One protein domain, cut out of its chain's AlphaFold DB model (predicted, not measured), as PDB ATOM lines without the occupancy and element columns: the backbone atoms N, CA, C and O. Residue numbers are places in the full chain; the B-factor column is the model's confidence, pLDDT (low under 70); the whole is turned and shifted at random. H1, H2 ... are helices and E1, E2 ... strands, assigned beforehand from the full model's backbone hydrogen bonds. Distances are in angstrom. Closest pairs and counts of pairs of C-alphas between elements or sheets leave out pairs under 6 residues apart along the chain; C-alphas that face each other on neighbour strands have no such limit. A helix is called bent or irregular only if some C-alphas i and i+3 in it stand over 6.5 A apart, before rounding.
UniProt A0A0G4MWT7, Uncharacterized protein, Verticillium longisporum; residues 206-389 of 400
ATOM      1  N   THR A 206     222.280 156.856 178.725       95.94
ATOM      2  CA  THR A 206     222.490 158.149 178.066       95.94
ATOM      3  C   THR A 206     222.905 159.215 179.070       95.94
ATOM      4  O   THR A 206     222.532 159.169 180.241       95.94
ATOM      5  N   LEU A 207     223.713 160.183 178.630       96.69
ATOM      6  CA  LEU A 207     224.144 161.270 179.502       96.69
ATOM      7  C   LEU A 207     222.961 162.193 179.813       96.69
ATOM      8  O   LEU A 207     222.398 162.803 178.904       96.69
ATOM      9  N   LYS A 208     222.637 162.336 181.098       94.06
ATOM     10  CA  LYS A 208     221.517 163.155 181.571       94.06
ATOM     11  C   LYS A 208     221.959 164.484 182.170       94.06
ATOM     12  O   LYS A 208     221.257 165.482 182.027       94.06
ATOM     13  N   HIS A 209     223.107 164.510 182.845       95.31
ATOM     14  CA  HIS A 209     223.595 165.716 183.511       95.31
ATOM     15  C   HIS A 209     225.116 165.700 183.681       95.31
ATOM     16  O   HIS A 209     225.722 164.639 183.847       95.31
ATOM     17  N   VAL A 210     225.731 166.884 183.694       97.00
ATOM     18  CA  VAL A 210     227.119 167.077 184.132       97.00
ATOM     19  C   VAL A 210     227.169 168.208 185.150       97.00
ATOM     20  O   VAL A 210     226.689 169.313 184.883       97.00
ATOM     21  N   ALA A 211     227.796 167.945 186.294       96.88
ATOM     22  CA  ALA A 211     227.992 168.928 187.349       96.88
ATOM     23  C   ALA A 211     229.466 169.052 187.741       96.88
ATOM     24  O   ALA A 211     230.214 168.083 187.672       96.88
ATOM     25  N   VAL A 212     229.892 170.224 188.208       97.50
ATOM     26  CA  VAL A 212     231.120 170.343 189.005       97.50
ATOM     27  C   VAL A 212     230.738 170.372 190.473       97.50
ATOM     28  O   VAL A 212     229.924 171.194 190.878       97.50
ATOM     29  N   GLY A 213     231.335 169.484 191.258       96.06
ATOM     30  CA  GLY A 213     231.258 169.503 192.709       96.06
ATOM     31  C   GLY A 213     232.416 170.280 193.315       96.06
ATOM     32  O   GLY A 213     233.560 170.116 192.885       96.06
ATOM     33  N   ARG A 214     232.126 171.093 194.332       94.75
ATOM     34  CA  ARG A 214     233.120 171.807 195.141       94.75
ATOM     35  C   ARG A 214     232.787 171.624 196.621       94.75
ATOM     36  O   ARG A 214     231.670 171.916 197.042       94.75
ATOM     37  N   GLY A 215     233.745 171.123 197.400       94.25
ATOM     38  CA  GLY A 215     233.518 170.809 198.811       94.25
ATOM     39  C   GLY A 215     234.724 170.175 199.498       94.25
ATOM     40  O   GLY A 215     235.865 170.543 199.202       94.25
ATOM     41  N   THR A 216     234.475 169.230 200.406       95.06
ATOM     42  CA  THR A 216     235.492 168.535 201.209       95.06
ATOM     43  C   THR A 216     235.369 167.013 201.151       95.06
ATOM     44  O   THR A 216     234.283 166.442 201.044       95.06
ATOM     45  N   GLN A 217     236.522 166.353 201.202       96.69
ATOM     46  CA  GLN A 217     236.665 164.952 201.569       96.69
ATOM     47  C   GLN A 217     236.915 164.879 203.068       96.69
ATOM     48  O   GLN A 217     237.753 165.620 203.589       96.69
ATOM     49  N   ASN A 218     236.220 163.980 203.746       95.81
ATOM     50  CA  ASN A 218     236.328 163.805 205.183       95.81
ATOM     51  C   ASN A 218     237.164 162.564 205.466       95.81
ATOM     52  O   ASN A 218     236.962 161.513 204.854       95.81
ATOM     53  N   TYR A 219     238.093 162.686 206.405       96.75
ATOM     54  CA  TYR A 219     238.981 161.605 206.804       96.75
ATOM     55  C   TYR A 219     239.023 161.470 208.318       96.75
ATOM     56  O   TYR A 219     238.879 162.457 209.043       96.75
ATOM     57  N   THR A 220     239.270 160.249 208.778       96.81
ATOM     58  CA  THR A 220     239.589 159.947 210.170       96.81
ATOM     59  C   THR A 220     240.997 159.389 210.306       96.81
ATOM     60  O   THR A 220     241.564 158.826 209.364       96.81
ATOM     61  N   CYS A 221     241.570 159.563 211.489       97.00
ATOM     62  CA  CYS A 221     242.917 159.135 211.812       97.00
ATOM     63  C   CYS A 221     242.990 158.485 213.188       97.00
ATOM     64  O   CYS A 221     242.419 158.983 214.155       97.00
ATOM     65  N   ASP A 222     243.773 157.412 213.281       95.50
ATOM     66  CA  ASP A 222     244.227 156.892 214.565       95.50
ATOM     67  C   ASP A 222     245.348 157.794 215.095       95.50
ATOM     68  O   ASP A 222     246.514 157.670 214.714       95.50
ATOM     69  N   VAL A 223     244.987 158.733 215.970       91.88
ATOM     70  CA  VAL A 223     245.933 159.686 216.574       91.88
ATOM     71  C   VAL A 223     246.971 159.010 217.476       91.88
ATOM     72  O   VAL A 223     248.015 159.604 217.750       91.88
ATOM     73  N   GLY A 224     246.722 157.770 217.915       93.38
ATOM     74  CA  GLY A 224     247.679 156.961 218.673       93.38
ATOM     75  C   GLY A 224     248.779 156.348 217.802       93.38
ATOM     76  O   GLY A 224     249.803 155.908 218.328       93.38
ATOM     77  N   ASN A 225     248.608 156.349 216.477       94.69
ATOM     78  CA  ASN A 225     249.546 155.769 215.526       94.69
ATOM     79  C   ASN A 225     249.873 156.750 214.390       94.69
ATOM     80  O   ASN A 225     249.225 156.783 213.347       94.69
ATOM     81  N   ALA A 226     250.971 157.496 214.542       93.25
ATOM     82  CA  ALA A 226     251.421 158.470 213.544       93.25
ATOM     83  C   ALA A 226     251.707 157.868 212.152       93.25
ATOM     84  O   ALA A 226     251.703 158.603 211.166       93.25
ATOM     85  N   THR A 227     251.948 156.555 212.054       95.94
ATOM     86  CA  THR A 227     252.181 155.851 210.778       95.94
ATOM     87  C   THR A 227     250.908 155.289 210.146       95.94
ATOM     88  O   THR A 227     250.957 154.826 209.007       95.94
ATOM     89  N   ALA A 228     249.772 155.335 210.852       96.19
ATOM     90  CA  ALA A 228     248.492 154.901 210.310       96.19
ATOM     91  C   ALA A 228     248.122 155.734 209.079       96.19
ATOM     92  O   ALA A 228     248.391 156.932 209.023       96.19
ATOM     93  N   VAL A 229     247.494 155.102 208.091       96.69
ATOM     94  CA  VAL A 229     246.981 155.790 206.902       96.69
ATOM     95  C   VAL A 229     245.591 156.353 207.227       96.69
ATOM     96  O   VAL A 229     244.769 155.603 207.763       96.69
ATOM     97  N   PRO A 230     245.299 157.628 206.905       97.00
ATOM     98  CA  PRO A 230     243.968 158.191 207.104       97.00
ATOM     99  C   PRO A 230     242.886 157.389 206.372       97.00
ATOM    100  O   PRO A 230     243.066 156.987 205.219       97.00
ATOM    101  N   GLN A 231     241.744 157.188 207.021       95.75
ATOM    102  CA  GLN A 231     240.613 156.448 206.461       95.75
ATOM    103  C   GLN A 231     239.567 157.413 205.912       95.75
ATOM    104  O   GLN A 231     239.252 158.417 206.544       95.75
ATOM    105  N   ALA A 232     239.023 157.122 204.728       94.31
ATOM    106  CA  ALA A 232     237.946 157.924 204.156       94.31
ATOM    107  C   ALA A 232     236.671 157.788 205.004       94.31
ATOM    108  O   ALA A 232     236.219 156.679 205.282       94.31
ATOM    109  N   ALA A 233     236.088 158.925 205.370       94.31
ATOM    110  CA  ALA A 233     234.913 159.052 206.231       94.31
ATOM    111  C   ALA A 233     233.781 159.844 205.543       94.31
ATOM    112  O   ALA A 233     232.963 160.492 206.193       94.31
ATOM    113  N   GLY A 234     233.748 159.801 204.210       94.00
ATOM    114  CA  GLY A 234     232.737 160.441 203.376       94.00
ATOM    115  C   GLY A 234     233.198 161.749 202.739       94.00
ATOM    116  O   GLY A 234     234.378 162.088 202.735       94.00
ATOM    117  N   ALA A 235     232.247 162.471 202.161       95.06
ATOM    118  CA  ALA A 235     232.465 163.736 201.472       95.06
ATOM    119  C   ALA A 235     231.209 164.596 201.574       95.06
ATOM    120  O   ALA A 235     230.117 164.053 201.749       95.06
ATOM    121  N   VAL A 236     231.363 165.909 201.416       93.56
ATOM    122  CA  VAL A 236     230.257 166.854 201.220       93.56
ATOM    123  C   VAL A 236     230.653 167.836 200.122       93.56
ATOM    124  O   VAL A 236     231.785 168.319 200.109       93.56
ATOM    125  N   ALA A 237     229.761 168.121 199.179       94.12
ATOM    126  CA  ALA A 237     229.987 169.118 198.140       94.12
ATOM    127  C   ALA A 237     228.687 169.692 197.586       94.12
ATOM    128  O   ALA A 237     227.702 168.980 197.413       94.12
ATOM    129  N   SER A 238     228.746 170.961 197.202       92.62
ATOM    130  CA  SER A 238     227.732 171.582 196.355       92.62
ATOM    131  C   SER A 238     228.042 171.285 194.898       92.62
ATOM    132  O   SER A 238     229.201 171.357 194.474       92.62
ATOM    133  N   LEU A 239     227.008 170.977 194.131       94.50
ATOM    134  CA  LEU A 239     227.085 170.635 192.720       94.50
ATOM    135  C   LEU A 239     226.577 171.806 191.882       94.50
ATOM    136  O   LEU A 239     225.602 172.464 192.238       94.50
ATOM    137  N   PHE A 240     227.223 172.062 190.750       93.88
ATOM    138  CA  PHE A 240     226.894 173.165 189.853       93.88
ATOM    139  C   PHE A 240     226.773 172.669 188.419       93.88
ATOM    140  O   PHE A 240     227.679 172.000 187.924       93.88
ATOM    141  N   ASN A 241     225.680 173.017 187.744       94.38
ATOM    142  CA  ASN A 241     225.363 172.526 186.409       94.38
ATOM    143  C   ASN A 241     226.366 173.086 185.394       94.38
ATOM    144  O   ASN A 241     226.481 174.300 185.206       94.38
ATOM    145  N   VAL A 242     227.059 172.182 184.709       95.38
ATOM    146  CA  VAL A 242     228.004 172.482 183.627       95.38
ATOM    147  C   VAL A 242     227.698 171.659 182.373       95.38
ATOM    148  O   VAL A 242     228.539 171.552 181.484       95.38
ATOM    149  N   SER A 243     226.487 171.108 182.269       95.19
ATOM    150  CA  SER A 243     226.019 170.231 181.185       95.19
ATOM    151  C   SER A 243     226.311 170.808 179.795       95.19
ATOM    152  O   SER A 243     226.942 170.162 178.963       95.19
ATOM    153  N   CYS A 244     225.965 172.075 179.558       94.31
ATOM    154  CA  CYS A 244     226.227 172.711 178.266       94.31
ATOM    155  C   CYS A 244     227.692 173.113 178.060       94.31
ATOM    156  O   CYS A 244     228.148 173.183 176.921       94.31
ATOM    157  N   ILE A 245     228.448 173.342 179.139       94.06
ATOM    158  CA  ILE A 245     229.897 173.575 179.051       94.06
ATOM    159  C   ILE A 245     230.592 172.275 178.637       94.06
ATOM    160  O   ILE A 245     231.468 172.312 177.781       94.06
ATOM    161  N   ALA A 246     230.153 171.130 179.165       95.56
ATOM    162  CA  ALA A 246     230.676 169.815 178.806       95.56
ATOM    163  C   ALA A 246     230.544 169.505 177.306       95.56
ATOM    164  O   ALA A 246     231.396 168.820 176.744       95.56
ATOM    165  N   VAL A 247     229.498 170.032 176.660       95.69
ATOM    166  CA  VAL A 247     229.280 169.914 175.211       95.69
ATOM    167  C   VAL A 247     230.071 170.972 174.441       95.69
ATOM    168  O   VAL A 247     230.849 170.645 173.549       95.69
ATOM    169  N   ALA A 248     229.862 172.252 174.756       93.31
ATOM    170  CA  ALA A 248     230.347 173.352 173.925       93.31
ATOM    171  C   ALA A 248     231.836 173.673 174.136       93.31
ATOM    172  O   ALA A 248     232.505 174.134 173.211       93.31
ATOM    173  N   TYR A 249     232.346 173.457 175.351       93.62
ATOM    174  CA  TYR A 249     233.679 173.874 175.787       93.62
ATOM    175  C   TYR A 249     234.318 172.816 176.715       93.62
ATOM    176  O   TYR A 249     234.562 173.092 177.894       93.62
ATOM    177  N   PRO A 250     234.586 171.591 176.226       94.38
ATOM    178  CA  PRO A 250     235.135 170.507 177.051       94.38
ATOM    179  C   PRO A 250     236.517 170.835 177.644       94.38
ATOM    180  O   PRO A 250     236.843 170.404 178.747       94.38
ATOM    181  N   ASP A 251     237.312 171.647 176.948       94.12
ATOM    182  CA  ASP A 251     238.580 172.183 177.448       94.12
ATOM    183  C   ASP A 251     238.380 173.174 178.602       94.12
ATOM    184  O   ASP A 251     239.127 173.150 179.577       94.12
ATOM    185  N   LEU A 252     237.330 173.996 178.545       93.62
ATOM    186  CA  LEU A 252     236.959 174.860 179.661       93.62
ATOM    187  C   LEU A 252     236.479 174.037 180.858       93.62
ATOM    188  O   LEU A 252     236.905 174.319 181.977       93.62
ATOM    189  N   LEU A 253     235.656 173.001 180.639       94.75
ATOM    190  CA  LEU A 253     235.223 172.084 181.702       94.75
ATOM    191  C   LEU A 253     236.421 171.470 182.442       94.75
ATOM    192  O   LEU A 253     236.402 171.411 183.671       94.75
ATOM    193  N   ALA A 254     237.470 171.074 181.715       94.12
ATOM    194  CA  ALA A 254     238.682 170.501 182.301       94.12
ATOM    195  C   ALA A 254     239.394 171.453 183.286       94.12
ATOM    196  O   ALA A 254     240.060 170.998 184.217       94.12
ATOM    197  N   LEU A 255     239.226 172.770 183.120       94.75
ATOM    198  CA  LEU A 255     239.824 173.786 183.990       94.75
ATOM    199  C   LEU A 255     238.932 174.199 185.166       94.75
ATOM    200  O   LEU A 255     239.455 174.751 186.136       94.75
ATOM    201  N   ILE A 256     237.618 173.941 185.126       94.94
ATOM    202  CA  ILE A 256     236.694 174.414 186.173       94.94
ATOM    203  C   ILE A 256     237.065 173.863 187.568       94.94
ATOM    204  O   ILE A 256     237.175 174.658 188.507       94.94
ATOM    205  N   PRO A 257     237.325 172.553 187.757       95.56
ATOM    206  CA  PRO A 257     237.765 172.040 189.056       95.56
ATOM    207  C   PRO A 257     239.075 172.686 189.534       95.56
ATOM    208  O   PRO A 257     239.173 173.107 190.682       95.56
ATOM    209  N   LYS A 258     240.054 172.868 188.638       94.69
ATOM    210  CA  LYS A 258     241.344 173.512 188.949       94.69
ATOM    211  C   LYS A 258     241.183 174.962 189.422       94.69
ATOM    212  O   LYS A 258     241.801 175.354 190.414       94.69
ATOM    213  N   VAL A 259     240.381 175.762 188.717       92.75
ATOM    214  CA  VAL A 259     240.200 177.187 189.034       92.75
ATOM    215  C   VAL A 259     239.309 177.389 190.265       92.75
ATOM    216  O   VAL A 259     239.596 178.246 191.092       92.75
ATOM    217  N   SER A 260     238.283 176.553 190.456       92.38
ATOM    218  CA  SER A 260     237.394 176.629 191.628       92.38
ATOM    219  C   SER A 260     238.078 176.275 192.947       92.38
ATOM    220  O   SER A 260     237.661 176.747 194.006       92.38
ATOM    221  N   MET A 261     239.168 175.507 192.899       90.50
ATOM    222  CA  MET A 261     240.028 175.260 194.059       90.50
ATOM    223  C   MET A 261     240.798 176.502 194.527       90.50
ATOM    224  O   MET A 261     241.293 176.506 195.648       90.50
ATOM    225  N   GLN A 262     240.888 177.561 193.716       88.69
ATOM    226  CA  GLN A 262     241.558 178.812 194.106       88.69
ATOM    227  C   GLN A 262     240.682 179.722 194.973       88.69
ATOM    228  O   GLN A 262     241.162 180.711 195.524       88.69
ATOM    229  N   PHE A 263     239.400 179.386 195.089       85.19
ATOM    230  CA  PHE A 263     238.441 180.111 195.901       85.19
ATOM    231  C   PHE A 263     238.162 179.330 197.171       85.19
ATOM    232  O   PHE A 263     237.980 178.104 197.134       85.19
ATOM    233  N   ASN A 264     238.091 180.051 198.284       83.69
ATOM    234  CA  ASN A 264     237.686 179.457 199.543       83.69
ATOM    235  C   ASN A 264     236.242 178.968 199.440       83.69
ATOM    236  O   ASN A 264     235.398 179.586 198.784       83.69
ATOM    237  N   LEU A 265     235.965 177.840 200.093       79.12
ATOM    238  CA  LEU A 265     234.588 177.434 200.330       79.12
ATOM    239  C   LEU A 265     233.901 178.543 201.123       79.12
ATOM    240  O   LEU A 265     234.466 179.046 202.095       79.12
ATOM    241  N   SER A 266     232.697 178.929 200.703       65.06
ATOM    242  CA  SER A 266     231.871 179.832 201.496       65.06
ATOM    243  C   SER A 266     231.740 179.253 202.905       65.06
ATOM    244  O   SER A 266     231.376 178.093 203.068       65.06
ATOM    245  N   THR A 267     232.061 180.054 203.919       52.72
ATOM    246  CA  THR A 267     231.963 179.676 205.339       52.72
ATOM    247  C   THR A 267     230.525 179.609 205.840       52.72
ATOM    248  O   THR A 267     230.291 179.233 206.986       52.72
ATOM    249  N   GLU A 268     229.561 179.984 205.001       52.22
ATOM    250  CA  GLU A 268     228.154 179.752 205.284       52.22
ATOM    251  C   GLU A 268     227.910 178.242 205.295       52.22
ATOM    252  O   GLU A 268     228.304 177.563 204.341       52.22
ATOM    253  N   PRO A 269     227.305 177.692 206.363       46.56
ATOM    254  CA  PRO A 269     227.033 176.269 206.428       46.56
ATOM    255  C   PRO A 269     226.276 175.851 205.167       46.56
ATOM    256  O   PRO A 269     225.327 176.523 204.760       46.56
ATOM    257  N   LEU A 270     226.732 174.752 204.556       51.72
ATOM    258  CA  LEU A 270     226.086 174.064 203.436       51.72
ATOM    259  C   LEU A 270     224.737 173.512 203.916       51.72
ATOM    260  O   LEU A 270     224.567 172.314 204.137       51.72
ATOM    261  N   LEU A 271     223.799 174.409 204.203       45.81
ATOM    262  CA  LEU A 271     222.450 174.069 204.596       45.81
ATOM    263  C   LEU A 271     221.701 173.671 203.320       45.81
ATOM    264  O   LEU A 271     221.706 174.443 202.352       45.81
ATOM    265  N   PRO A 272     221.036 172.502 203.306       44.16
ATOM    266  CA  PRO A 272     220.158 172.124 202.208       44.16
ATOM    267  C   PRO A 272     219.155 173.253 201.932       44.16
ATOM    268  O   PRO A 272     218.458 173.706 202.839       44.16
ATOM    269  N   GLY A 273     219.111 173.748 200.692       45.31
ATOM    270  CA  GLY A 273     218.202 174.827 200.278       45.31
ATOM    271  C   GLY A 273     218.745 176.259 200.390       45.31
ATOM    272  O   GLY A 273     218.046 177.190 199.987       45.31
ATOM    273  N   ALA A 274     219.982 176.475 200.855       52.62
ATOM    274  CA  ALA A 274     220.614 177.790 200.748       52.62
ATOM    275  C   ALA A 274     220.905 178.128 199.269       52.62
ATOM    276  O   ALA A 274     221.570 177.397 198.539       52.62
ATOM    277  N   ASN A 275     220.400 179.259 198.795       52.50
ATOM    278  CA  ASN A 275     220.514 179.759 197.420       52.50
ATOM    279  C   ASN A 275     221.724 180.698 197.216       52.50
ATOM    280  O   ASN A 275     221.789 181.447 196.241       52.50
ATOM    281  N   ASN A 276     222.701 180.657 198.128       58.88
ATOM    282  CA  ASN A 276     223.946 181.433 198.066       58.88
ATOM    283  C   ASN A 276     225.152 180.625 197.543       58.88
ATOM    284  O   ASN A 276     226.259 181.164 197.484       58.88
ATOM    285  N   HIS A 277     224.953 179.367 197.136       68.81
ATOM    286  CA  HIS A 277     225.996 178.536 196.543       68.81
ATOM    287  C   HIS A 277     226.521 179.174 195.250       68.81
ATOM    288  O   HIS A 277     225.775 179.404 194.297       68.81
ATOM    289  N   ARG A 278     227.826 179.464 195.212       74.69
ATOM    290  CA  ARG A 278     228.526 180.019 194.046       74.69
ATOM    291  C   ARG A 278     229.792 179.224 193.775       74.69
ATOM    292  O   ARG A 278     230.528 178.901 194.702       74.69
ATOM    293  N   LEU A 279     230.069 178.972 192.501       84.88
ATOM    294  CA  LEU A 279     231.286 178.303 192.061       84.88
ATOM    295  C   LEU A 279     232.261 179.327 191.486       84.88
ATOM    296  O   LEU A 279     232.208 179.606 190.297       84.88
ATOM    297  N   GLY A 280     233.169 179.884 192.286       80.81
ATOM    298  CA  GLY A 280     234.174 180.816 191.755       80.81
ATOM    299  C   GLY A 280     235.026 180.192 190.636       80.81
ATOM    300  O   GLY A 280     235.393 179.021 190.752       80.81
ATOM    301  N   PRO A 281     235.348 180.913 189.542       79.19
ATOM    302  CA  PRO A 281     234.851 182.226 189.105       79.19
ATOM    303  C   PRO A 281     233.602 182.130 188.197       79.19
ATOM    304  O   PRO A 281     233.197 183.113 187.582       79.19
ATOM    305  N   SER A 282     233.030 180.936 188.056       76.12
ATOM    306  CA  SER A 282     231.883 180.642 187.205       76.12
ATOM    307  C   SER A 282     230.564 181.155 187.802       76.12
ATOM    308  O   SER A 282     230.354 181.185 189.013       76.12
ATOM    309  N   ASN A 283     229.618 181.507 186.938       76.56
ATOM    310  CA  ASN A 283     228.221 181.739 187.308       76.56
ATOM    311  C   ASN A 283     227.361 180.474 187.119       76.56
ATOM    312  O   ASN A 283     226.153 180.583 186.911       76.56
ATOM    313  N   ALA A 284     227.987 179.290 187.143       85.69
ATOM    314  CA  ALA A 284     227.292 178.015 187.022       85.69
ATOM    315  C   ALA A 284     226.159 177.921 188.052       85.69
ATOM    316  O   ALA A 284     226.321 178.264 189.225       85.69
ATOM    317  N   VAL A 285     225.002 177.466 187.580       88.56
ATOM    318  CA  VAL A 285     223.788 177.381 188.390       88.56
ATOM    319  C   VAL A 285     223.942 176.241 189.385       88.56
ATOM    320  O   VAL A 285     224.355 175.144 189.016       88.56
ATOM    321  N   PHE A 286     223.602 176.500 190.643       89.19
ATOM    322  CA  PHE A 286     223.571 175.477 191.678       89.19
ATOM    323  C   PHE A 286     222.606 174.351 191.283       89.19
ATOM    324  O   PHE A 286     221.432 174.585 190.999       89.19
ATOM    325  N   ALA A 287     223.125 173.131 191.251       91.25
ATOM    326  CA  ALA A 287     222.478 171.944 190.710       91.25
ATOM    327  C   ALA A 287     222.227 170.872 191.764       91.25
ATOM    328  O   ALA A 287     221.826 169.779 191.399       91.25
ATOM    329  N   GLY A 288     222.461 171.151 193.045       91.25
ATOM    330  CA  GLY A 288     222.191 170.189 194.104       91.25
ATOM    331  C   GLY A 288     223.393 169.889 194.972       91.25
ATOM    332  O   GLY A 288     224.372 170.632 194.975       91.25
ATOM    333  N   ASP A 289     223.306 168.794 195.706       91.56
ATOM    334  CA  ASP A 289     224.216 168.485 196.798       91.56
ATOM    335  C   ASP A 289     224.696 167.039 196.700       91.56
ATOM    336  O   ASP A 289     223.975 166.132 196.283       91.56
ATOM    337  N   HIS A 290     225.942 166.827 197.096       94.94
ATOM    338  CA  HIS A 290     226.539 165.518 197.264       94.94
ATOM    339  C   HIS A 290     226.979 165.365 198.714       94.94
ATOM    340  O   HIS A 290     227.722 166.202 199.226       94.94
ATOM    341  N   PHE A 291     226.565 164.285 199.364       94.50
ATOM    342  CA  PHE A 291     227.069 163.912 200.680       94.50
ATOM    343  C   PHE A 291     227.063 162.396 200.860       94.50
ATOM    344  O   PHE A 291     226.579 161.659 200.007       94.50
ATOM    345  N   PHE A 292     227.627 161.902 201.955       94.00
ATOM    346  CA  PHE A 292     227.546 160.488 202.315       94.00
ATOM    347  C   PHE A 292     226.376 160.272 203.276       94.00
ATOM    348  O   PHE A 292     226.355 160.853 204.358       94.00
ATOM    349  N   TYR A 293     225.400 159.459 202.868       90.31
ATOM    350  CA  TYR A 293     224.241 159.116 203.702       90.31
ATOM    351  C   TYR A 293     224.650 158.266 204.914       90.31
ATOM    352  O   TYR A 293     224.137 158.423 206.018       90.31
ATOM    353  N   ASP A 294     225.613 157.377 204.694       90.44
ATOM    354  CA  ASP A 294     226.300 156.585 205.706       90.44
ATOM    355  C   ASP A 294     227.783 156.472 205.318       90.44
ATOM    356  O   ASP A 294     228.200 156.994 204.285       90.44
ATOM    357  N   ALA A 295     228.591 155.757 206.104       87.12
ATOM    358  CA  ALA A 295     230.037 155.642 205.887       87.12
ATOM    359  C   ALA A 295     230.460 155.141 204.486       87.12
ATOM    360  O   ALA A 295     231.613 155.328 204.098       87.12
ATOM    361  N   LYS A 296     229.575 154.479 203.728       90.06
ATOM    362  CA  LYS A 296     229.895 153.845 202.437       90.06
ATOM    363  C   LYS A 296     228.928 154.190 201.305       90.06
ATOM    364  O   LYS A 296     229.145 153.725 200.184       90.06
ATOM    365  N   THR A 297     227.876 154.960 201.568       94.06
ATOM    366  CA  THR A 297     226.845 155.278 200.576       94.06
ATOM    367  C   THR A 297     226.926 156.748 200.170       94.06
ATOM    368  O   THR A 297     226.320 157.597 200.830       94.06
ATOM    369  N   PRO A 298     227.659 157.077 199.088       95.38
ATOM    370  CA  PRO A 298     227.541 158.379 198.450       95.38
ATOM    371  C   PRO A 298     226.107 158.599 197.965       95.38
ATOM    372  O   PRO A 298     225.499 157.726 197.341       95.38
ATOM    373  N   TYR A 299     225.597 159.786 198.244       95.12
ATOM    374  CA  TYR A 299     224.278 160.256 197.871       95.12
ATOM    375  C   TYR A 299     224.405 161.543 197.055       95.12
ATOM    376  O   TYR A 299     225.258 162.395 197.334       95.12
ATOM    377  N   PHE A 300     223.577 161.658 196.024       95.25
ATOM    378  CA  PHE A 300     223.492 162.818 195.150       95.25
ATOM    379  C   PHE A 300     222.039 163.253 195.061       95.25
ATOM    380  O   PHE A 300     221.180 162.452 194.710       95.25
ATOM    381  N   HIS A 301     221.794 164.521 195.339       92.00
ATOM    382  CA  HIS A 301     220.513 165.172 195.138       92.00
ATOM    383  C   HIS A 301     220.685 166.161 193.988       92.00
ATOM    384  O   HIS A 301     221.474 167.096 194.133       92.00
ATOM    385  N   ILE A 302     220.035 165.931 192.839       90.56
ATOM    386  CA  ILE A 302     220.279 166.701 191.606       90.56
ATOM    387  C   ILE A 302     219.056 167.494 191.135       90.56
ATOM    388  O   ILE A 302     217.997 166.952 190.837       90.56
ATOM    389  N   ARG A 303     219.330 168.785 190.973       86.56
ATOM    390  CA  ARG A 303     218.617 169.956 190.458       86.56
ATOM    391  C   ARG A 303     218.635 170.340 188.988       86.56
ATOM    392  O   ARG A 303     219.731 170.515 188.450       86.56
ATOM    393  N   GLU A 304     217.515 170.731 188.391       81.38
ATOM    394  CA  GLU A 304     217.524 171.699 187.283       81.38
ATOM    395  C   GLU A 304     216.462 172.783 187.466       81.38
ATOM    396  O   GLU A 304     215.276 172.582 187.208       81.38
ATOM    397  N   GLY A 305     216.902 173.959 187.926       75.38
ATOM    398  CA  GLY A 305     215.982 174.991 188.402       75.38
ATOM    399  C   GLY A 305     215.183 174.458 189.591       75.38
ATOM    400  O   GLY A 305     215.772 173.941 190.537       75.38
ATOM    401  N   ASP A 306     213.857 174.533 189.496       74.19
ATOM    402  CA  ASP A 306     212.930 174.024 190.516       74.19
ATOM    403  C   ASP A 306     212.558 172.542 190.308       74.19
ATOM    404  O   ASP A 306     211.723 171.998 191.029       74.19
ATOM    405  N   ARG A 307     213.129 171.877 189.291       79.12
ATOM    406  CA  ARG A 307     212.814 170.486 188.955       79.12
ATOM    407  C   ARG A 307     213.864 169.539 189.521       79.12
ATOM    408  O   ARG A 307     215.024 169.585 189.113       79.12
ATOM    409  N   GLU A 308     213.425 168.611 190.359       83.38
ATOM    410  CA  GLU A 308     214.246 167.478 190.784       83.38
ATOM    411  C   GLU A 308     214.508 166.535 189.602       83.38
ATOM    412  O   GLU A 308     213.600 166.154 188.852       83.38
ATOM    413  N   ILE A 309     215.777 166.192 189.393       79.00
ATOM    414  CA  ILE A 309     216.222 165.245 188.367       79.00
ATOM    415  C   ILE A 309     216.426 163.855 188.966       79.00
ATOM    416  O   ILE A 309     216.181 162.867 188.269       79.00
ATOM    417  N   GLY A 310     216.827 163.778 190.233       81.12
ATOM    418  CA  GLY A 310     216.871 162.516 190.951       81.12
ATOM    419  C   GLY A 310     217.681 162.561 192.238       81.12
ATOM    420  O   GLY A 310     218.662 163.298 192.356       81.12
ATOM    421  N   ASP A 311     217.264 161.705 193.162       89.06
ATOM    422  CA  ASP A 311     217.968 161.371 194.392       89.06
ATOM    423  C   ASP A 311     218.631 160.020 194.204       89.06
ATOM    424  O   ASP A 311     217.959 159.018 193.974       89.06
ATOM    425  N   THR A 312     219.954 159.978 194.266       93.06
ATOM    426  CA  THR A 312     220.717 158.812 193.836       93.06
ATOM    427  C   THR A 312     221.628 158.312 194.938       93.06
ATOM    428  O   THR A 312     222.587 158.983 195.320       93.06
ATOM    429  N   TYR A 313     221.365 157.095 195.411       94.94
ATOM    430  CA  TYR A 313     222.236 156.385 196.342       94.94
ATOM    431  C   TYR A 313     223.133 155.463 195.542       94.94
ATOM    432  O   TYR A 313     222.638 154.652 194.763       94.94
ATOM    433  N   CYS A 314     224.444 155.564 195.736       94.94
ATOM    434  CA  CYS A 314     225.395 154.814 194.927       94.94
ATOM    435  C   CYS A 314     226.332 153.944 195.768       94.94
ATOM    436  O   CYS A 314     226.467 154.101 196.985       94.94
ATOM    437  N   GLY A 315     227.001 153.014 195.097       95.12
ATOM    438  CA  GLY A 315     228.149 152.266 195.590       95.12
ATOM    439  C   GLY A 315     229.342 152.431 194.652       95.12
ATOM    440  O   GLY A 315     229.185 152.677 193.457       95.12
ATOM    441  N   LEU A 316     230.551 152.299 195.200       96.25
ATOM    442  CA  LEU A 316     231.767 152.256 194.393       96.25
ATOM    443  C   LEU A 316     231.778 150.978 193.548       96.25
ATOM    444  O   LEU A 316     231.720 149.884 194.103       96.25
ATOM    445  N   ASN A 317     231.905 151.123 192.231       97.00
ATOM    446  CA  ASN A 317     232.104 149.998 191.321       97.00
ATOM    447  C   ASN A 317     233.559 149.885 190.865       97.00
ATOM    448  O   ASN A 317     234.126 148.797 190.884       97.00
ATOM    449  N   SER A 318     234.179 151.004 190.491       97.62
ATOM    450  CA  SER A 318     235.579 151.017 190.071       97.62
ATOM    451  C   SER A 318     236.257 152.340 190.408       97.62
ATOM    452  O   SER A 318     235.604 153.375 190.551       97.62
ATOM    453  N   SER A 319     237.579 152.296 190.552       97.25
ATOM    454  CA  SER A 319     238.426 153.435 190.884       97.25
ATOM    455  C   SER A 319     239.742 153.336 190.126       97.25
ATOM    456  O   SER A 319     240.333 152.264 190.060       97.25
ATOM    457  N   THR A 320     240.245 154.471 189.648       97.25
ATOM    458  CA  THR A 320     241.592 154.599 189.074       97.25
ATOM    459  C   THR A 320     242.276 155.854 189.628       97.25
ATOM    460  O   THR A 320     241.586 156.832 189.954       97.25
ATOM    461  N   PRO A 321     243.611 155.870 189.800       96.81
ATOM    462  CA  PRO A 321     244.322 157.076 190.202       96.81
ATOM    463  C   PRO A 321     244.001 158.265 189.290       96.81
ATOM    464  O   PRO A 321     243.874 158.131 188.074       96.81
ATOM    465  N   ALA A 322     243.906 159.461 189.872       95.75
ATOM    466  CA  ALA A 322     243.816 160.673 189.069       95.75
ATOM    467  C   ALA A 322     245.070 160.806 188.180       95.75
ATOM    468  O   ALA A 322     246.170 160.470 188.638       95.75
ATOM    469  N   PRO A 323     244.955 161.331 186.945       95.06
ATOM    470  CA  PRO A 323     246.116 161.614 186.108       95.06
ATOM    471  C   PRO A 323     247.183 162.410 186.862       95.06
ATOM    472  O   PRO A 323     246.854 163.325 187.615       95.06
ATOM    473  N   ALA A 324     248.463 162.125 186.621       92.06
ATOM    474  CA  ALA A 324     249.571 162.775 187.333       92.06
ATOM    475  C   ALA A 324     249.589 164.312 187.182       92.06
ATOM    476  O   ALA A 324     250.090 165.008 188.059       92.06
ATOM    477  N   ALA A 325     249.018 164.832 186.090       91.31
ATOM    478  CA  ALA A 325     248.880 166.262 185.813       91.31
ATOM    479  C   ALA A 325     247.627 166.910 186.444       91.31
ATOM    480  O   ALA A 325     247.369 168.092 186.218       91.31
ATOM    481  N   SER A 326     246.830 166.153 187.206       94.88
ATOM    482  CA  SER A 326     245.643 166.677 187.891       94.88
ATOM    483  C   SER A 326     246.020 167.783 188.872       94.88
ATOM    484  O   SER A 326     247.068 167.738 189.520       94.88
ATOM    485  N   ALA A 327     245.147 168.778 188.999       94.31
ATOM    486  CA  ALA A 327     245.397 169.912 189.873       94.31
ATOM    487  C   ALA A 327     245.480 169.485 191.348       94.31
ATOM    488  O   ALA A 327     244.734 168.627 191.823       94.31
ATOM    489  N   VAL A 328     246.389 170.110 192.087       94.44
ATOM    490  CA  VAL A 328     246.505 169.916 193.535       94.44
ATOM    491  C   VAL A 328     245.549 170.838 194.291       94.44
ATOM    492  O   VAL A 328     245.076 171.836 193.744       94.44
ATOM    493  N   GLY A 329     245.262 170.500 195.546       92.44
ATOM    494  CA  GLY A 329     244.517 171.362 196.458       92.44
ATOM    495  C   GLY A 329     245.318 172.588 196.901       92.44
ATOM    496  O   GLY A 329     246.495 172.743 196.563       92.44
ATOM    497  N   GLN A 330     244.667 173.465 197.670       88.75
ATOM    498  CA  GLN A 330     245.245 174.728 198.149       88.75
ATOM    499  C   GLN A 330     246.541 174.518 198.947       88.75
ATOM    500  O   GLN A 330     247.465 175.325 198.854       88.75
ATOM    501  N   ARG A 331     246.670 173.390 199.657       88.50
ATOM    502  CA  ARG A 331     247.854 173.048 200.461       88.50
ATOM    503  C   ARG A 331     248.748 172.009 199.777       88.50
ATOM    504  O   ARG A 331     249.613 171.417 200.421       88.50
ATOM    505  N   GLY A 332     248.571 171.795 198.472       91.00
ATOM    506  CA  GLY A 332     249.354 170.842 197.682       91.00
ATOM    507  C   GLY A 332     248.851 169.399 197.751       91.00
ATOM    508  O   GLY A 332     249.579 168.481 197.369       91.00
ATOM    509  N   GLU A 333     247.624 169.178 198.220       94.44
ATOM    510  CA  GLU A 333     247.021 167.849 198.305       94.44
ATOM    511  C   GLU A 333     246.817 167.257 196.909       94.44
ATOM    512  O   GLU A 333     246.374 167.943 195.987       94.44
ATOM    513  N   LYS A 334     247.119 165.970 196.729       96.94
ATOM    514  CA  LYS A 334     246.913 165.303 195.436       96.94
ATOM    515  C   LYS A 334     245.422 165.217 195.097       96.94
ATOM    516  O   LYS A 334     244.577 165.128 195.988       96.94
ATOM    517  N   ALA A 335     245.106 165.191 193.807       97.69
ATOM    518  CA  ALA A 335     243.747 164.958 193.334       97.69
ATOM    519  C   ALA A 335     243.231 163.570 193.749       97.69
ATOM    520  O   ALA A 335     243.937 162.574 193.586       97.69
ATOM    521  N   VAL A 336     242.006 163.495 194.277       97.88
ATOM    522  CA  VAL A 336     241.351 162.211 194.573       97.88
ATOM    523  C   VAL A 336     241.155 161.368 193.319       97.88
ATOM    524  O   VAL A 336     240.976 161.898 192.225       97.88
ATOM    525  N   ALA A 337     241.131 160.047 193.497       97.62
ATOM    526  CA  ALA A 337     240.915 159.076 192.429       97.62
ATOM    527  C   ALA A 337     239.650 159.357 191.600       97.62
ATOM    528  O   ALA A 337     238.651 159.890 192.105       97.62
ATOM    529  N   TRP A 338     239.678 158.960 190.334       98.12
ATOM    530  CA  TRP A 338     238.485 158.942 189.496       98.12
ATOM    531  C   TRP A 338     237.667 157.701 189.820       98.12
ATOM    532  O   TRP A 338     238.238 156.640 190.062       98.12
ATOM    533  N   LEU A 339     236.343 157.841 189.849       98.00
ATOM    534  CA  LEU A 339     235.438 156.779 190.290       98.00
ATOM    535  C   LEU A 339     234.357 156.518 189.248       98.00
ATOM    536  O   LEU A 339     233.809 157.468 188.689       98.00
ATOM    537  N   LYS A 340     233.995 155.245 189.088       98.12
ATOM    538  CA  LYS A 340     232.701 154.812 188.558       98.12
ATOM    539  C   LYS A 340     231.838 154.362 189.734       98.12
ATOM    540  O   LYS A 340     232.243 153.491 190.511       98.12
ATOM    541  N   LEU A 341     230.667 154.966 189.867       97.50
ATOM    542  CA  LEU A 341     229.665 154.644 190.873       97.50
ATOM    543  C   LEU A 341     228.439 154.052 190.179       97.50
ATOM    544  O   LEU A 341     228.023 154.563 189.141       97.50
ATOM    545  N   LEU A 342     227.872 153.004 190.768       95.56
ATOM    546  CA  LEU A 342     226.602 152.419 190.337       95.56
ATOM    547  C   LEU A 342     225.527 152.744 191.359       95.56
ATOM    548  O   LEU A 342     225.814 152.786 192.562       95.56
ATOM    549  N   THR A 343     224.306 152.958 190.896       93.06
ATOM    550  CA  THR A 343     223.161 153.112 191.787       93.06
ATOM    551  C   THR A 343     222.891 151.849 192.583       93.06
ATOM    552  O   THR A 343     223.119 150.736 192.122       93.06
ATOM    553  N   LYS A 344     222.433 152.034 193.819       88.50
ATOM    554  CA  LYS A 344     221.927 150.955 194.661       88.50
ATOM    555  C   LYS A 344     220.425 150.828 194.441       88.50
ATOM    556  O   LYS A 344     219.699 151.823 194.560       88.50
ATOM    557  N   ASP A 345     219.988 149.606 194.172       72.44
ATOM    558  CA  ASP A 345     218.590 149.292 193.892       72.44
ATOM    559  C   ASP A 345     217.671 149.662 195.065       72.44
ATOM    560  O   ASP A 345     218.055 149.633 196.241       72.44
ATOM    561  N   GLY A 346     216.447 150.080 194.733       68.25
ATOM    562  CA  GLY A 346     215.372 150.341 195.695       68.25
ATOM    563  C   GLY A 346     215.503 151.606 196.553       68.25
ATOM    564  O   GLY A 346     214.597 151.893 197.336       68.25
ATOM    565  N   ARG A 347     216.594 152.381 196.439       71.50
ATOM    566  CA  ARG A 347     216.766 153.652 197.182       71.50
ATOM    567  C   ARG A 347     216.827 154.898 196.308       71.50
ATOM    568  O   ARG A 347     216.683 155.999 196.826       71.50
ATOM    569  N   THR A 348     217.053 154.739 195.013       78.94
ATOM    570  CA  THR A 348     217.191 155.857 194.076       78.94
ATOM    571  C   THR A 348     215.822 156.303 193.570       78.94
ATOM    572  O   THR A 348     215.035 155.481 193.108       78.94
ATOM    573  N   ALA A 349     215.546 157.605 193.638       76.19
ATOM    574  CA  ALA A 349     214.415 158.218 192.956       76.19
ATOM    575  C   ALA A 349     214.897 158.780 191.613       76.19
ATOM    576  O   ALA A 349     215.725 159.692 191.577       76.19
ATOM    577  N   GLY A 350     214.376 158.240 190.513       80.56
ATOM    578  CA  GLY A 350     214.743 158.633 189.154       80.56
ATOM    579  C   GLY A 350     215.353 157.487 188.352       80.56
ATOM    580  O   GLY A 350     215.227 156.321 188.703       80.56
ATOM    581  N   ASP A 351     215.986 157.847 187.245       89.25
ATOM    582  CA  ASP A 351     216.498 156.949 186.204       89.25
ATOM    583  C   ASP A 351     218.033 156.979 186.095       89.25
ATOM    584  O   ASP A 351     218.591 156.374 185.184       89.25
ATOM    585  N   ILE A 352     218.728 157.695 186.989       92.88
ATOM    586  CA  ILE A 352     220.194 157.696 187.049       92.88
ATOM    587  C   ILE A 352     220.645 156.286 187.438       92.88
ATOM    588  O   ILE A 352     220.139 155.748 188.415       92.88
ATOM    589  N   GLN A 353     221.587 155.719 186.682       93.56
ATOM    590  CA  GLN A 353     222.129 154.366 186.883       93.56
ATOM    591  C   GLN A 353     223.640 154.375 187.159       93.56
ATOM    592  O   GLN A 353     224.155 153.574 187.942       93.56
ATOM    593  N   GLU A 354     224.375 155.316 186.554       95.88
ATOM    594  CA  GLU A 354     225.822 155.433 186.740       95.88
ATOM    595  C   GLU A 354     226.255 156.879 186.956       95.88
ATOM    596  O   GLU A 354     225.764 157.805 186.304       95.88
ATOM    597  N   ILE A 355     227.235 157.066 187.839       97.56
ATOM    598  CA  ILE A 355     227.869 158.362 188.074       97.56
ATOM    599  C   ILE A 355     229.380 158.210 187.966       97.56
ATOM    600  O   ILE A 355     229.985 157.381 188.647       97.56
ATOM    601  N   TYR A 356     230.008 159.060 187.160       98.56
ATOM    602  CA  TYR A 356     231.462 159.110 187.034       98.56
ATOM    603  C   TYR A 356     232.004 160.365 187.701       98.56
ATOM    604  O   TYR A 356     231.610 161.473 187.339       98.56
ATOM    605  N   ARG A 357     232.945 160.202 188.636       98.44
ATOM    606  CA  ARG A 357     233.752 161.303 189.181       98.44
ATOM    607  C   ARG A 357     235.056 161.391 188.400       98.44
ATOM    608  O   ARG A 357     235.895 160.502 188.524       98.44
ATOM    609  N   LEU A 358     235.237 162.472 187.652       97.88
ATOM    610  CA  LEU A 358     236.362 162.720 186.749       97.88
ATOM    611  C   LEU A 358     236.943 164.121 186.989       97.88
ATOM    612  O   LEU A 358     236.359 164.925 187.713       97.88
ATOM    613  N   THR A 359     238.065 164.447 186.340       96.94
ATOM    614  CA  THR A 359     238.670 165.800 186.374       96.94
ATOM    615  C   THR A 359     238.805 166.335 187.808       96.94
ATOM    616  O   THR A 359     238.247 167.364 188.179       96.94
ATOM    617  N   THR A 360     239.470 165.571 188.664       97.81
ATOM    618  CA  THR A 360     239.571 165.865 190.093       97.81
ATOM    619  C   THR A 360     240.690 166.866 190.385       97.81
ATOM    620  O   THR A 360     241.720 166.893 189.710       97.81
ATOM    621  N   ALA A 361     240.488 167.688 191.412       97.25
ATOM    622  CA  ALA A 361     241.474 168.618 191.939       97.25
ATOM    623  C   ALA A 361     241.512 168.527 193.470       97.25
ATOM    624  O   ALA A 361     240.475 168.658 194.122       97.25
ATOM    625  N   GLY A 362     242.699 168.298 194.036       97.06
ATOM    626  CA  GLY A 362     242.885 168.139 195.482       97.06
ATOM    627  C   GLY A 362     242.076 167.003 196.127       97.06
ATOM    628  O   GLY A 362     241.593 166.079 195.470       97.06
ATOM    629  N   GLY A 363     241.933 167.075 197.448       96.88
ATOM    630  CA  GLY A 363     241.078 166.181 198.227       96.88
ATOM    631  C   GLY A 363     241.739 164.922 198.777       96.88
ATOM    632  O   GLY A 363     241.150 164.314 199.657       96.88
ATOM    633  N   SER A 364     242.918 164.506 198.305       97.75
ATOM    634  CA  SER A 364     243.577 163.319 198.870       97.75
ATOM    635  C   SER A 364     244.153 163.602 200.253       97.75
ATOM    636  O   SER A 364     244.818 164.615 200.463       97.75
ATOM    637  N   ALA A 365     243.961 162.658 201.169       96.56
ATOM    638  CA  ALA A 365     244.614 162.657 202.469       96.56
ATOM    639  C   ALA A 365     246.154 162.571 202.359       96.56
ATOM    640  O   ALA A 365     246.686 162.084 201.352       96.56
ATOM    641  N   PRO A 366     246.893 163.007 203.398       95.31
ATOM    642  CA  PRO A 366     248.317 162.712 203.518       95.31
ATOM    643  C   PRO A 366     248.565 161.200 203.595       95.31
ATOM    644  O   PRO A 366     247.667 160.410 203.879       95.31
ATOM    645  N   SER A 367     249.815 160.783 203.391       95.50
ATOM    646  CA  SER A 367     250.200 159.367 203.455       95.50
ATOM    647  C   SER A 367     250.140 158.764 204.863       95.50
ATOM    648  O   SER A 367     250.254 157.551 204.996       95.50
ATOM    649  N   SER A 368     250.011 159.589 205.907       96.31
ATOM    650  CA  SER A 368     250.019 159.152 207.304       96.31
ATOM    651  C   SER A 368     249.259 160.112 208.224       96.31
ATOM    652  O   SER A 368     249.154 161.302 207.925       96.31
ATOM    653  N   CYS A 369     248.834 159.619 209.385       96.75
ATOM    654  CA  CYS A 369     248.149 160.366 210.441       96.75
ATOM    655  C   CYS A 369     249.065 161.254 211.296       96.75
ATOM    656  O   CYS A 369     248.591 161.950 212.191       96.75
ATOM    657  N   ALA A 370     250.371 161.281 211.018       95.88
ATOM    658  CA  ALA A 370     251.317 162.178 211.672       95.88
ATOM    659  C   ALA A 370     250.842 163.646 211.630       95.88
ATOM    660  O   ALA A 370     250.688 164.240 210.561       95.88
ATOM    661  N   GLY A 371     250.618 164.225 212.814       92.75
ATOM    662  CA  GLY A 371     250.178 165.613 212.972       92.75
ATOM    663  C   GLY A 371     248.738 165.892 212.526       92.75
ATOM    664  O   GLY A 371     248.369 167.061 212.430       92.75
ATOM    665  N   GLN A 372     247.938 164.858 212.244       95.12
ATOM    666  CA  GLN A 372     246.519 165.003 211.924       95.12
ATOM    667  C   GLN A 372     245.655 164.844 213.182       95.12
ATOM    668  O   GLN A 372     245.992 164.047 214.060       95.12
ATOM    669  N   PRO A 373     244.536 165.577 213.288       96.25
ATOM    670  CA  PRO A 373     243.522 165.307 214.301       96.25
ATOM    671  C   PRO A 373     242.768 164.001 213.989       96.25
ATOM    672  O   PRO A 373     242.867 163.457 212.890       96.25
ATOM    673  N   GLU A 374     241.963 163.530 214.945       96.38
ATOM    674  CA  GLU A 374     241.141 162.317 214.799       96.38
ATOM    675  C   GLU A 374     240.195 162.386 213.594       96.38
ATOM    676  O   GLU A 374     239.955 161.375 212.940       96.38
ATOM    677  N   SER A 375     239.691 163.577 213.268       96.12
ATOM    678  CA  SER A 375     238.917 163.834 212.056       96.12
ATOM    679  C   SER A 375     239.327 165.157 211.421       96.12
ATOM    680  O   SER A 375     239.550 166.156 212.108       96.12
ATOM    681  N   PHE A 376     239.444 165.170 210.095       95.81
ATOM    682  CA  PHE A 376     239.809 166.361 209.332       95.81
ATOM    683  C   PHE A 376     239.169 166.358 207.948       95.81
ATOM    684  O   PHE A 376     238.684 165.339 207.454       95.81
ATOM    685  N   GLN A 377     239.180 167.533 207.323       94.88
ATOM    686  CA  GLN A 377     238.599 167.764 206.011       94.88
ATOM    687  C   GLN A 377     239.674 168.243 205.041       94.88
ATOM    688  O   GLN A 377     240.487 169.105 205.379       94.88
ATOM    689  N   VAL A 378     239.654 167.707 203.823       95.81
ATOM    690  CA  VAL A 378     240.528 168.125 202.727       95.81
ATOM    691  C   VAL A 378     239.667 168.656 201.596       95.81
ATOM    692  O   VAL A 378     238.783 167.968 201.091       95.81
ATOM    693  N   GLN A 379     239.916 169.893 201.186       95.31
ATOM    694  CA  GLN A 379     239.142 170.527 200.128       95.31
ATOM    695  C   GLN A 379     239.388 169.856 198.772       95.31
ATOM    696  O   GLN A 379     240.520 169.496 198.439       95.31
ATOM    697  N   TYR A 380     238.329 169.726 197.977       97.06
ATOM    698  CA  TYR A 380     238.398 169.158 196.636       97.06
ATOM    699  C   TYR A 380     237.403 169.813 195.676       97.06
ATOM    700  O   TYR A 380     236.420 170.447 196.087       97.06
ATOM    701  N   ALA A 381     237.658 169.601 194.388       97.25
ATOM    702  CA  ALA A 381     236.711 169.822 193.309       97.25
ATOM    703  C   ALA A 381     236.755 168.650 192.317       97.25
ATOM    704  O   ALA A 381     237.789 167.994 192.170       97.25
ATOM    705  N   ALA A 382     235.645 168.367 191.639       98.12
ATOM    706  CA  ALA A 382     235.571 167.307 190.632       98.12
ATOM    707  C   ALA A 382     234.428 167.546 189.640       98.12
ATOM    708  O   ALA A 382     233.445 168.196 189.983       98.12
ATOM    709  N   ALA A 383     234.523 166.980 188.439       98.06
ATOM    710  CA  ALA A 383     233.399 166.880 187.512       98.06
ATOM    711  C   ALA A 383     232.661 165.546 187.711       98.06
ATOM    712  O   ALA A 383     233.285 164.487 187.775       98.06
ATOM    713  N   TYR A 384     231.337 165.597 187.772       98.19
ATOM    714  CA  TYR A 384     230.434 164.462 187.915       98.19
ATOM    715  C   TYR A 384     229.573 164.325 186.665       98.19
ATOM    716  O   TYR A 384     228.939 165.293 186.245       98.19
ATOM    717  N   TRP A 385     229.553 163.130 186.081       98.06
ATOM    718  CA  TRP A 385     228.779 162.804 184.883       98.06
ATOM    719  C   TRP A 385     227.718 161.774 185.243       98.06
ATOM    720  O   TRP A 385     228.063 160.693 185.717       98.06
ATOM    721  N   PHE A 386     226.450 162.122 185.036       96.75
ATOM    722  CA  PHE A 386     225.294 161.332 185.448       96.75
ATOM    723  C   PHE A 386     224.649 160.692 184.224       96.75
ATOM    724  O   PHE A 386     224.144 161.396 183.341       96.75
ATOM    725  N   TYR A 387     224.659 159.366 184.183       96.06
ATOM    726  CA  TYR A 387     224.075 158.571 183.114       96.06
ATOM    727  C   TYR A 387     222.777 157.938 183.578       96.06
ATOM    728  O   TYR A 387     222.697 157.411 184.688       96.06
ATOM    729  N   ALA A 388     221.775 158.000 182.711       93.62
ATOM    730  CA  ALA A 388     220.436 157.535 182.988       93.62
ATOM    731  C   ALA A 388     219.923 156.596 181.901       93.62
ATOM    732  O   ALA A 388     220.301 156.696 180.730       93.62
ATOM    733  N   GLY A 389     219.031 155.711 182.307       90.94
ATOM    734  CA  GLY A 389     218.365 154.738 181.460       90.94
ATOM    735  C   GLY A 389     217.268 154.032 182.251       90.94
ATOM    736  O   GLY A 389     217.045 154.373 183.417       90.94
TER     737      GLY A 389
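Overview. This is residues 206 to 389 of the 400 residues of an uncharacterized protein of Verticillium longisporum (UniProt A0A0G4MWT7). The domain is a closed barrel of eight antiparallel strands, E1 to E8, with two helices packed on the outside of its wall, H2 over E7 and E8 and H1 next to E1. Past one end of the ring, E1, E2 and E8 reach on toward the links of residues 221 to 230 and 363 to 374, at one end of the longest axis; H1 lies toward the other end. The printed part has 184 residues, with two named helices and eight named strands in the order E1, E2, H1, H2, E3, E4, E5, E6, E7, E8, and its class is mostly strand. It is compact, with a radius of gyration of the C-alphas of 15.9 A, and the C-alphas span 47 by 37 by 32 A.

Along the chain. E1, residues 206 to 220, begins with C-alpha 206 at (222.490, 158.149, 178.066), measures 36.4 A from first to last C-alpha and bends by 71 degrees at residue 214. E2, residues 231 to 241, is 29.9 A long. H1, residues 243 to 248, and H2, residues 250 to 260, follow; H2 is 16.0 A long and starts from C-alpha 250 at (235.135, 170.507, 177.051). E3 is residues 286 to 294, and E4 is residues 297 to 304. E5, residues 307 to 320, is 32.9 A long and bends by 75 degrees at residue 317. E6 is residues 338 to 343. E7, residues 352 to 362, is 26.4 A long and bends by 59 degrees at residue 359. E8, residues 375 to 388, is 35.0 A long, bends by 73 degrees at residue 379 and ends with C-alpha 388 at (220.436, 157.535, 182.988).

Arrangement. Round the ring, E1 and E2 form a hairpin, with N 214 and O 238 2.9 A apart. E2 and E3 are antiparallel neighbours, with N 237 and O 290 at 2.8 A. From E3 to E8 the strands form a meander, each strand the antiparallel neighbour of the one before. Its N and O pairs within hydrogen-bond range include N 299 and O 291 at 2.8 A for E3 and E4, N 312 and O 300 at 2.8 A for E4 and E5, N 317 and O 340 at 2.9 A for E5 and E6, N 341 and O 355 at 2.8 A for E6 and E7, and N 383 and O 358 at 2.8 A for E7 and E8. The pairing of E5 is staggered: residues 307 to 313 pair with E4 and 314 to 320 with E6. E8 and E1 close the barrel at 167 degrees, with N 384 and O 211 2.7 A apart. H1 is on the barrel, outside it, at a height over the sheet of 8.5 A; its closest C-alphas to E1 are those of Ser 243 and Val 210, 4.5 A apart. H2 is also outside, at a height of 8.4 A, over E7 and E8, and runs along the strands at 20 degrees to E8 on the local plane; the closest C-alphas of H2 and E8 are those of Pro 257 and Ala 381, 4.9 A apart. H1 and H2 touch only at the corner, and only just, with 3 pairs of C-alphas within 8 A, the closest being those of Ala 246 and Leu 253 at 5.8 A. H2 is only just irregular, with C-alphas 254 and 257 7.0 A apart. Every O i to N i+4 pair is within hydrogen-bond range in H1, but 4 of 7 in H2.

Size, cuts and confidence. The C-alphas farthest apart are those of Gly 224 and Ala 248, 50.7 A. The first and last printed C-alphas, of Thr 206 and Gly 389, are 6.3 A apart. The printed part has no cut. The links from H2 to E3, E5 to E6 and E7 to E8 are long. The mean pLDDT of the printed part is 90.0; residues 266 to 277 and residue 346 are under 70.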